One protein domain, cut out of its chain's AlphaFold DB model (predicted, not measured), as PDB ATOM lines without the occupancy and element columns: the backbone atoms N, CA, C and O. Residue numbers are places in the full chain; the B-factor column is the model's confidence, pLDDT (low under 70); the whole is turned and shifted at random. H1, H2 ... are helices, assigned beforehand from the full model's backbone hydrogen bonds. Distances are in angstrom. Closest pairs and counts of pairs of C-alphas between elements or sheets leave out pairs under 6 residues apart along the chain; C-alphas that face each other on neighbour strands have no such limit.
ATOM      1  N   GLN A 178       7.209 -45.250  -3.026       53.88
ATOM      2  CA  GLN A 178       6.319 -44.080  -3.019       53.88
ATOM      3  C   GLN A 178       5.601 -43.883  -1.672       53.88
ATOM      4  O   GLN A 178       5.552 -42.794  -1.113       53.88
ATOM      5  N   LYS A 179       5.132 -44.982  -1.067       57.41
ATOM      6  CA  LYS A 179       4.406 -44.947   0.212       57.41
ATOM      7  C   LYS A 179       5.289 -44.581   1.411       57.41
ATOM      8  O   LYS A 179       4.762 -44.267   2.479       57.41
ATOM      9  N   VAL A 180       6.610 -44.690   1.278       59.62
ATOM     10  CA  VAL A 180       7.566 -44.259   2.307       59.62
ATOM     11  C   VAL A 180       7.871 -42.773   2.131       59.62
ATOM     12  O   VAL A 180       7.856 -42.039   3.115       59.62
ATOM     13  N   GLU A 181       8.029 -42.311   0.893       59.69
ATOM     14  CA  GLU A 181       8.283 -40.903   0.568       59.69
ATOM     15  C   GLU A 181       7.101 -39.991   0.925       59.69
ATOM     16  O   GLU A 181       7.303 -38.930   1.521       59.69
ATOM     17  N   ASP A 182       5.864 -40.440   0.698       71.06
ATOM     18  CA  ASP A 182       4.661 -39.682   1.073       71.06
ATOM     19  C   ASP A 182       4.535 -39.531   2.599       71.06
ATOM     20  O   ASP A 182       4.096 -38.495   3.107       71.06
ATOM     21  N   LYS A 183       4.969 -40.550   3.355       70.88
ATOM     22  CA  LYS A 183       4.986 -40.527   4.827       70.88
ATOM     23  C   LYS A 183       6.079 -39.618   5.365       70.88
ATOM     24  O   LYS A 183       5.842 -38.879   6.315       70.88
ATOM     25  N   ILE A 184       7.268 -39.644   4.767       65.62
ATOM     26  CA  ILE A 184       8.364 -38.753   5.164       65.62
ATOM     27  C   ILE A 184       7.978 -37.299   4.868       65.62
ATOM     28  O   ILE A 184       8.143 -36.437   5.729       65.62
ATOM     29  N   SER A 185       7.360 -37.040   3.714       71.69
ATOM     30  CA  SER A 185       6.910 -35.702   3.317       71.69
ATOM     31  C   SER A 185       5.835 -35.148   4.254       71.69
ATOM     32  O   SER A 185       5.991 -34.040   4.764       71.69
ATOM     33  N   THR A 186       4.815 -35.943   4.600       72.62
ATOM     34  CA  THR A 186       3.786 -35.529   5.576       72.62
ATOM     35  C   THR A 186       4.353 -35.300   6.978       72.62
ATOM     36  O   THR A 186       3.911 -34.390   7.682       72.62
ATOM     37  N   THR A 187       5.363 -36.072   7.388       63.66
ATOM     38  CA  THR A 187       6.015 -35.879   8.694       63.66
ATOM     39  C   THR A 187       6.835 -34.585   8.715       63.66
ATOM     40  O   THR A 187       6.729 -33.805   9.659       63.66
ATOM     41  N   LEU A 188       7.593 -34.302   7.651       66.69
ATOM     42  CA  LEU A 188       8.379 -33.070   7.523       66.69
ATOM     43  C   LEU A 188       7.500 -31.819   7.408       66.69
ATOM     44  O   LEU A 188       7.859 -30.768   7.932       66.69
ATOM     45  N   GLU A 189       6.344 -31.919   6.758       74.38
ATOM     46  CA  GLU A 189       5.399 -30.809   6.618       74.38
ATOM     47  C   GLU A 189       4.646 -30.522   7.926       74.38
ATOM     48  O   GLU A 189       4.437 -29.362   8.285       74.38
ATOM     49  N   SER A 190       4.347 -31.562   8.712       67.12
ATOM     50  CA  SER A 190       3.854 -31.424  10.088       67.12
ATOM     51  C   SER A 190       4.878 -30.719  10.994       67.12
ATOM     52  O   SER A 190       4.527 -29.797  11.733       67.12
ATOM     53  N   ILE A 191       6.167 -31.064  10.872       63.16
ATOM     54  CA  ILE A 191       7.258 -30.408  11.613       63.16
ATOM     55  C   ILE A 191       7.416 -28.945  11.175       63.16
ATOM     56  O   ILE A 191       7.451 -28.051  12.017       63.16
ATOM     57  N   ALA A 192       7.439 -28.674   9.868       67.06
ATOM     58  CA  ALA A 192       7.573 -27.318   9.334       67.06
ATOM     59  C   ALA A 192       6.403 -26.400   9.734       67.06
ATOM     60  O   ALA A 192       6.606 -25.213   9.995       67.06
ATOM     61  N   ASN A 193       5.183 -26.938   9.825       64.50
ATOM     62  CA  ASN A 193       4.017 -26.189  10.294       64.50
ATOM     63  C   ASN A 193       4.001 -26.010  11.821       64.50
ATOM     64  O   ASN A 193       3.530 -24.979  12.299       64.50
ATOM     65  N   SER A 194       4.584 -26.941  12.585       54.78
ATOM     66  CA  SER A 194       4.790 -26.806  14.036       54.78
ATOM     67  C   SER A 194       5.798 -25.698  14.395       54.78
ATOM     68  O   SER A 194       5.670 -25.052  15.433       54.78
ATOM     69  N   ILE A 195       6.756 -25.416  13.501       56.56
ATOM     70  CA  ILE A 195       7.769 -24.352  13.652       56.56
ATOM     71  C   ILE A 195       7.183 -22.940  13.429       56.56
ATOM     72  O   ILE A 195       7.754 -21.955  13.887       56.56
ATOM     73  N   LYS A 196       6.018 -22.803  12.778       57.72
ATOM     74  CA  LYS A 196       5.366 -21.494  12.552       57.72
ATOM     75  C   LYS A 196       4.619 -20.940  13.773       57.72
ATOM     76  O   LYS A 196       4.129 -19.816  13.709       57.72
ATOM     77  N   GLN A 197       4.503 -21.699  14.863       48.28
ATOM     78  CA  GLN A 197       3.883 -21.228  16.104       48.28
ATOM     79  C   GLN A 197       4.953 -20.546  16.981       48.28
ATOM     80  O   GLN A 197       5.900 -21.217  17.395       48.28
ATOM     81  N   PRO A 198       4.832 -19.239  17.289       54.97
ATOM     82  CA  PRO A 198       5.914 -18.439  17.875       54.97
ATOM     83  C   PRO A 198       6.203 -18.702  19.365       54.97
ATOM     84  O   PRO A 198       6.953 -17.951  19.974       54.97
ATOM     85  N   THR A 199       5.658 -19.755  19.974       58.84
ATOM     86  CA  THR A 199       5.931 -20.098  21.383       58.84
ATOM     87  C   THR A 199       5.922 -21.606  21.608       58.84
ATOM     88  O   THR A 199       5.357 -22.100  22.585       58.84
ATOM     89  N   ASN A 200       6.499 -22.381  20.688       63.97
ATOM     90  CA  ASN A 200       6.704 -23.795  20.957       63.97
ATOM     91  C   ASN A 200       7.925 -23.926  21.875       63.97
ATOM     92  O   ASN A 200       9.054 -24.069  21.414       63.97
ATOM     93  N   GLU A 201       7.694 -23.819  23.186       74.44
ATOM     94  CA  GLU A 201       8.686 -23.993  24.261       74.44
ATOM     95  C   GLU A 201       9.553 -25.246  24.031       74.44
ATOM     96  O   GLU A 201      10.752 -25.255  24.297       74.44
ATOM     97  N   TYR A 202       8.969 -26.268  23.398       71.88
ATOM     98  CA  TYR A 202       9.655 -27.478  22.970       71.88
ATOM     99  C   TYR A 202      10.781 -27.240  21.954       71.88
ATOM    100  O   TYR A 202      11.823 -27.876  22.050       71.88
ATOM    101  N   VAL A 203      10.600 -26.333  20.989       76.12
ATOM    102  CA  VAL A 203      11.636 -25.996  19.998       76.12
ATOM    103  C   VAL A 203      12.809 -25.310  20.688       76.12
ATOM    104  O   VAL A 203      13.951 -25.653  20.409       76.12
ATOM    105  N   HIS A 204      12.546 -24.425  21.651       75.50
ATOM    106  CA  HIS A 204      13.607 -23.799  22.440       75.50
ATOM    107  C   HIS A 204      14.370 -24.815  23.293       75.50
ATOM    108  O   HIS A 204      15.598 -24.820  23.263       75.50
ATOM    109  N   VAL A 205      13.670 -25.714  23.994       74.81
ATOM    110  CA  VAL A 205      14.308 -26.782  24.787       74.81
ATOM    111  C   VAL A 205      15.098 -27.739  23.892       74.81
ATOM    112  O   VAL A 205      16.203 -28.141  24.247       74.81
ATOM    113  N   PHE A 206      14.568 -28.084  22.719       83.25
ATOM    114  CA  PHE A 206      15.263 -28.928  21.752       83.25
ATOM    115  C   PHE A 206      16.536 -28.257  21.227       83.25
ATOM    116  O   PHE A 206      17.594 -28.874  21.272       83.25
ATOM    117  N   CYS A 207      16.458 -26.996  20.789       77.50
ATOM    118  CA  CYS A 207      17.625 -26.241  20.335       77.50
ATOM    119  C   CYS A 207      18.670 -26.094  21.445       77.50
ATOM    120  O   CYS A 207      19.848 -26.311  21.190       77.50
ATOM    121  N   HIS A 208      18.239 -25.804  22.674       80.62
ATOM    122  CA  HIS A 208      19.134 -25.687  23.821       80.62
ATOM    123  C   HIS A 208      19.847 -27.008  24.133       80.62
ATOM    124  O   HIS A 208      21.064 -27.033  24.282       80.62
ATOM    125  N   ASN A 209      19.121 -28.128  24.177       81.44
ATOM    126  CA  ASN A 209      19.727 -29.439  24.419       81.44
ATOM    127  C   ASN A 209      20.666 -29.861  23.284       81.44
ATOM    128  O   ASN A 209      21.719 -30.436  23.545       81.44
ATOM    129  N   LEU A 210      20.295 -29.567  22.037       83.31
ATOM    130  CA  LEU A 210      21.137 -29.839  20.877       83.31
ATOM    131  C   LEU A 210      22.450 -29.052  20.960       83.31
ATOM    132  O   LEU A 210      23.512 -29.623  20.747       83.31
ATOM    133  N   GLU A 211      22.390 -27.776  21.337       81.62
ATOM    134  CA  GLU A 211      23.571 -26.934  21.545       81.62
ATOM    135  C   GLU A 211      24.479 -27.484  22.658       81.62
ATOM    136  O   GLU A 211      25.694 -27.571  22.478       81.62
ATOM    137  N   GLN A 212      23.900 -27.939  23.774       86.44
ATOM    138  CA  GLN A 212      24.663 -28.557  24.866       86.44
ATOM    139  C   GLN A 212      25.349 -29.863  24.454       86.44
ATOM    140  O   GLN A 212      26.476 -30.121  24.872       86.44
ATOM    141  N   GLU A 213      24.701 -30.692  23.635       83.88
ATOM    142  CA  GLU A 213      25.331 -31.900  23.096       83.88
ATOM    143  C   GLU A 213      26.410 -31.566  22.057       83.88
ATOM    144  O   GLU A 213      27.474 -32.181  22.064       83.88
ATOM    145  N   MET A 214      26.210 -30.538  21.225       78.25
ATOM    146  CA  MET A 214      27.227 -30.096  20.264       78.25
ATOM    147  C   MET A 214      28.498 -29.582  20.948       78.25
ATOM    148  O   MET A 214      29.590 -29.830  20.448       78.25
ATOM    149  N   LEU A 215      28.383 -28.934  22.112       83.25
ATOM    150  CA  LEU A 215      29.538 -28.487  22.902       83.25
ATOM    151  C   LEU A 215      30.384 -29.639  23.464       83.25
ATOM    152  O   LEU A 215      31.551 -29.430  23.794       83.25
ATOM    153  N   LYS A 216      29.821 -30.847  23.578       88.00
ATOM    154  CA  LYS A 216      30.551 -32.042  24.035       88.00
ATOM    155  C   LYS A 216      31.336 -32.718  22.913       88.00
ATOM    156  O   LYS A 216      32.182 -33.565  23.197       88.00
ATOM    157  N   LEU A 217      31.050 -32.385  21.655       88.00
ATOM    158  CA  LEU A 217      31.714 -32.991  20.508       88.00
ATOM    159  C   LEU A 217      33.058 -32.300  20.216       88.00
ATOM    160  O   LEU A 217      33.177 -31.081  20.355       88.00
ATOM    161  N   PRO A 218      34.078 -33.056  19.768       95.62
ATOM    162  CA  PRO A 218      35.321 -32.491  19.255       95.62
ATOM    163  C   PRO A 218      35.068 -31.478  18.129       95.62
ATOM    164  O   PRO A 218      34.213 -31.696  17.267       95.62
ATOM    165  N   SER A 219      35.850 -30.395  18.097       87.81
ATOM    166  CA  SER A 219      35.655 -29.277  17.159       87.81
ATOM    167  C   SER A 219      35.685 -29.689  15.685       87.81
ATOM    168  O   SER A 219      34.971 -29.106  14.880       87.81
ATOM    169  N   THR A 220      36.462 -30.715  15.332       89.69
ATOM    170  CA  THR A 220      36.516 -31.278  13.975       89.69
ATOM    171  C   THR A 220      35.181 -31.870  13.532       89.69
ATOM    172  O   THR A 220      34.734 -31.599  12.424       89.69
ATOM    173  N   ILE A 221      34.504 -32.610  14.412       89.69
ATOM    174  CA  ILE A 221      33.195 -33.218  14.125       89.69
ATOM    175  C   ILE A 221      32.106 -32.138  14.064       89.69
ATOM    176  O   ILE A 221      31.154 -32.237  13.295       89.69
ATOM    177  N   MET A 222      32.248 -31.080  14.867       87.75
ATOM    178  CA  MET A 222      31.297 -29.971  14.890       87.75
ATOM    179  C   MET A 222      31.274 -29.187  13.571       87.75
ATOM    180  O   MET A 222      30.195 -28.800  13.130       87.75
ATOM    181  N   GLU A 223      32.431 -28.940  12.955       85.06
ATOM    182  CA  GLU A 223      32.508 -28.227  11.673       85.06
ATOM    183  C   GLU A 223      31.872 -29.044  10.538       85.06
ATOM    184  O   GLU A 223      31.022 -28.519   9.824       85.06
ATOM    185  N   GLU A 224      32.155 -30.349  10.455       89.75
ATOM    186  CA  GLU A 224      31.511 -31.235   9.470       89.75
ATOM    187  C   GLU A 224      29.982 -31.269   9.640       89.75
ATOM    188  O   GLU A 224      29.233 -31.146   8.669       89.75
ATOM    189  N   LEU A 225      29.502 -31.351  10.886       85.81
ATOM    190  CA  LEU A 225      28.068 -31.353  11.177       85.81
ATOM    191  C   LEU A 225      27.402 -30.011  10.828       85.81
ATOM    192  O   LEU A 225      26.271 -29.987  10.340       85.81
ATOM    193  N   LYS A 226      28.075 -28.880  11.080       83.38
ATOM    194  CA  LYS A 226      27.564 -27.549  10.706       83.38
ATOM    195  C   LYS A 226      27.424 -27.416   9.196       83.38
ATOM    196  O   LYS A 226      26.410 -26.877   8.740       83.38
ATOM    197  N   ASP A 227      28.403 -27.903   8.443       87.62
ATOM    198  CA  ASP A 227      28.373 -27.875   6.985       87.62
ATOM    199  C   ASP A 227      27.219 -28.728   6.448       87.62
ATOM    200  O   ASP A 227      26.436 -28.253   5.621       87.62
ATOM    201  N   GLU A 228      27.021 -29.929   7.000       92.88
ATOM    202  CA  GLU A 228      25.930 -30.827   6.607       92.88
ATOM    203  C   GLU A 228      24.546 -30.243   6.939       92.88
ATOM    204  O   GLU A 228      23.651 -30.203   6.089       92.88
ATOM    205  N   ILE A 229      24.360 -29.699   8.147       84.25
ATOM    206  CA  ILE A 229      23.106 -29.028   8.532       84.25
ATOM    207  C   ILE A 229      22.837 -27.835   7.611       84.25
ATOM    208  O   ILE A 229      21.702 -27.631   7.163       84.25
ATOM    209  N   THR A 230      23.867 -27.050   7.300       88.38
ATOM    210  CA  THR A 230      23.750 -25.902   6.397       88.38
ATOM    211  C   THR A 230      23.348 -26.354   4.995       88.38
ATOM    212  O   THR A 230      22.446 -25.756   4.397       88.38
ATOM    213  N   GLU A 231      23.939 -27.436   4.485       91.31
ATOM    214  CA  GLU A 231      23.583 -28.003   3.186       91.31
ATOM    215  C   GLU A 231      22.118 -28.462   3.156       91.31
ATOM    216  O   GLU A 231      21.370 -28.078   2.252       91.31
ATOM    217  N   ILE A 232      21.665 -29.184   4.187       89.44
ATOM    218  CA  ILE A 232      20.280 -29.657   4.318       89.44
ATOM    219  C   ILE A 232      19.297 -28.478   4.323       89.44
ATOM    220  O   ILE A 232      18.282 -28.493   3.611       89.44
ATOM    221  N   VAL A 233      19.592 -27.425   5.090       84.50
ATOM    222  CA  VAL A 233      18.746 -26.223   5.166       84.50
ATOM    223  C   VAL A 233      18.691 -25.510   3.814       84.50
ATOM    224  O   VAL A 233      17.607 -25.118   3.359       84.50
ATOM    225  N   LEU A 234      19.830 -25.362   3.133       86.38
ATOM    226  CA  LEU A 234      19.893 -24.746   1.809       86.38
ATOM    227  C   LEU A 234      19.153 -25.576   0.760       86.38
ATOM    228  O   LEU A 234      18.396 -25.010  -0.035       86.38
ATOM    229  N   HIS A 235      19.314 -26.898   0.775       88.00
ATOM    230  CA  HIS A 235      18.624 -27.815  -0.125       88.00
ATOM    231  C   HIS A 235      17.106 -27.706   0.045       88.00
ATOM    232  O   HIS A 235      16.377 -27.475  -0.927       88.00
ATOM    233  N   LYS A 236      16.616 -27.744   1.292       85.25
ATOM    234  CA  LYS A 236      15.186 -27.586   1.582       85.25
ATOM    235  C   LYS A 236      14.670 -26.220   1.127       85.25
ATOM    236  O   LYS A 236      13.615 -26.140   0.497       85.25
ATOM    237  N   ARG A 237      15.427 -25.144   1.370       79.88
ATOM    238  CA  ARG A 237      15.059 -23.783   0.948       79.88
ATOM    239  C   ARG A 237      14.997 -23.636  -0.574       79.88
ATOM    240  O   ARG A 237      14.115 -22.933  -1.068       79.88
ATOM    241  N   ARG A 238      15.897 -24.287  -1.320       87.00
ATOM    242  CA  ARG A 238      15.856 -24.324  -2.792       87.00
ATOM    243  C   ARG A 238      14.611 -25.062  -3.289       87.00
ATOM    244  O   ARG A 238      13.919 -24.527  -4.151       87.00
ATOM    245  N   GLY A 239      14.264 -26.202  -2.688       83.25
ATOM    246  CA  GLY A 239      13.045 -26.951  -3.019       83.25
ATOM    247  C   GLY A 239      11.754 -26.139  -2.842       83.25
ATOM    248  O   GLY A 239      10.909 -26.131  -3.735       83.25
ATOM    249  N   LEU A 240      11.635 -25.367  -1.753       73.31
ATOM    250  CA  LEU A 240      10.465 -24.502  -1.518       73.31
ATOM    251  C   LEU A 240      10.305 -23.373  -2.549       73.31
ATOM    252  O   LEU A 240       9.194 -22.894  -2.773       73.31
ATOM    253  N   ARG A 241      11.400 -22.896  -3.153       74.81
ATOM    254  CA  ARG A 241      11.321 -21.865  -4.201       74.81
ATOM    255  C   ARG A 241      10.805 -22.449  -5.511       74.81
ATOM    256  O   ARG A 241      10.017 -21.793  -6.179       74.81
ATOM    257  N   GLN A 242      11.189 -23.685  -5.831       74.81
ATOM    258  CA  GLN A 242      10.734 -24.378  -7.039       74.81
ATOM    259  C   GLN A 242       9.245 -24.747  -6.960       74.81
ATOM    260  O   GLN A 242       8.514 -24.571  -7.929       74.81
ATOM    261  N   SER A 243       8.747 -25.157  -5.786       66.50
ATOM    262  CA  SER A 243       7.323 -25.482  -5.603       66.50
ATOM    263  C   SER A 243       6.389 -24.268  -5.677       66.50
ATOM    264  O   SER A 243       5.187 -24.436  -5.848       66.50
ATOM    265  N   LYS A 244       6.919 -23.047  -5.522       66.88
ATOM    266  CA  LYS A 244       6.136 -21.803  -5.561       66.88
ATOM    267  C   LYS A 244       6.035 -21.188  -6.963       66.88
ATOM    268  O   LYS A 244       5.260 -20.264  -7.145       66.88
ATOM    269  N   ILE A 245       6.828 -21.674  -7.920       71.19
ATOM    270  CA  ILE A 245       6.824 -21.200  -9.315       71.19
ATOM    271  C   ILE A 245       5.873 -22.042 -10.189       71.19
ATOM    272  O   ILE A 245       5.415 -21.565 -11.220       71.19
TER     273      ILE A 245
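AT A GLANCE: This is residues 178 to 245 of the 247 residues of the protein "MADF domain-containing protein" of Lamprigera yunnana (UniProt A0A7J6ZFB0). Three helices are strung end to end as an open frame with a hollow middle: H1 is one arm, and H2 and H3 make a V that narrows towards residues 215 to 218. The 68 printed residues hold H1, H2 and H3 in that order, with no named strand; the class is all helix. The whole is loose, with a radius of gyration of the C-alphas of 15.0 A and spans of 40 by 28 by 25 A.

HOW THE PARTS SIT: H1, residues 178 to 194, is apart from H2, residues 201 to 214, and from H3, residues 219 to 242. H2 and H3 are close but not clearly touching; their closest C-alphas, of Met 214 and Met 222, are 6.7 A apart. They run opposite ways at a steep tilt of 40 degrees. In H2 and H3 every O i to N i+4 pair is within hydrogen-bond range; in H1, 12 of 13 are.

IN THESE COORDINATES: H1 begins at C-alpha 178 (6.319, -44.080, -3.019) and measures 24.3 A, H2 19.9 A. H3 measures 35.1 A, ending at C-alpha 242 (10.734, -24.378, -7.039).

THE WHOLE: The C-alphas farthest apart, of Lys 216 and Ile 245, are 42.3 A apart. The printed part has no cut and no long link. Twenty residues are under pLDDT 70, among them 190 to 200.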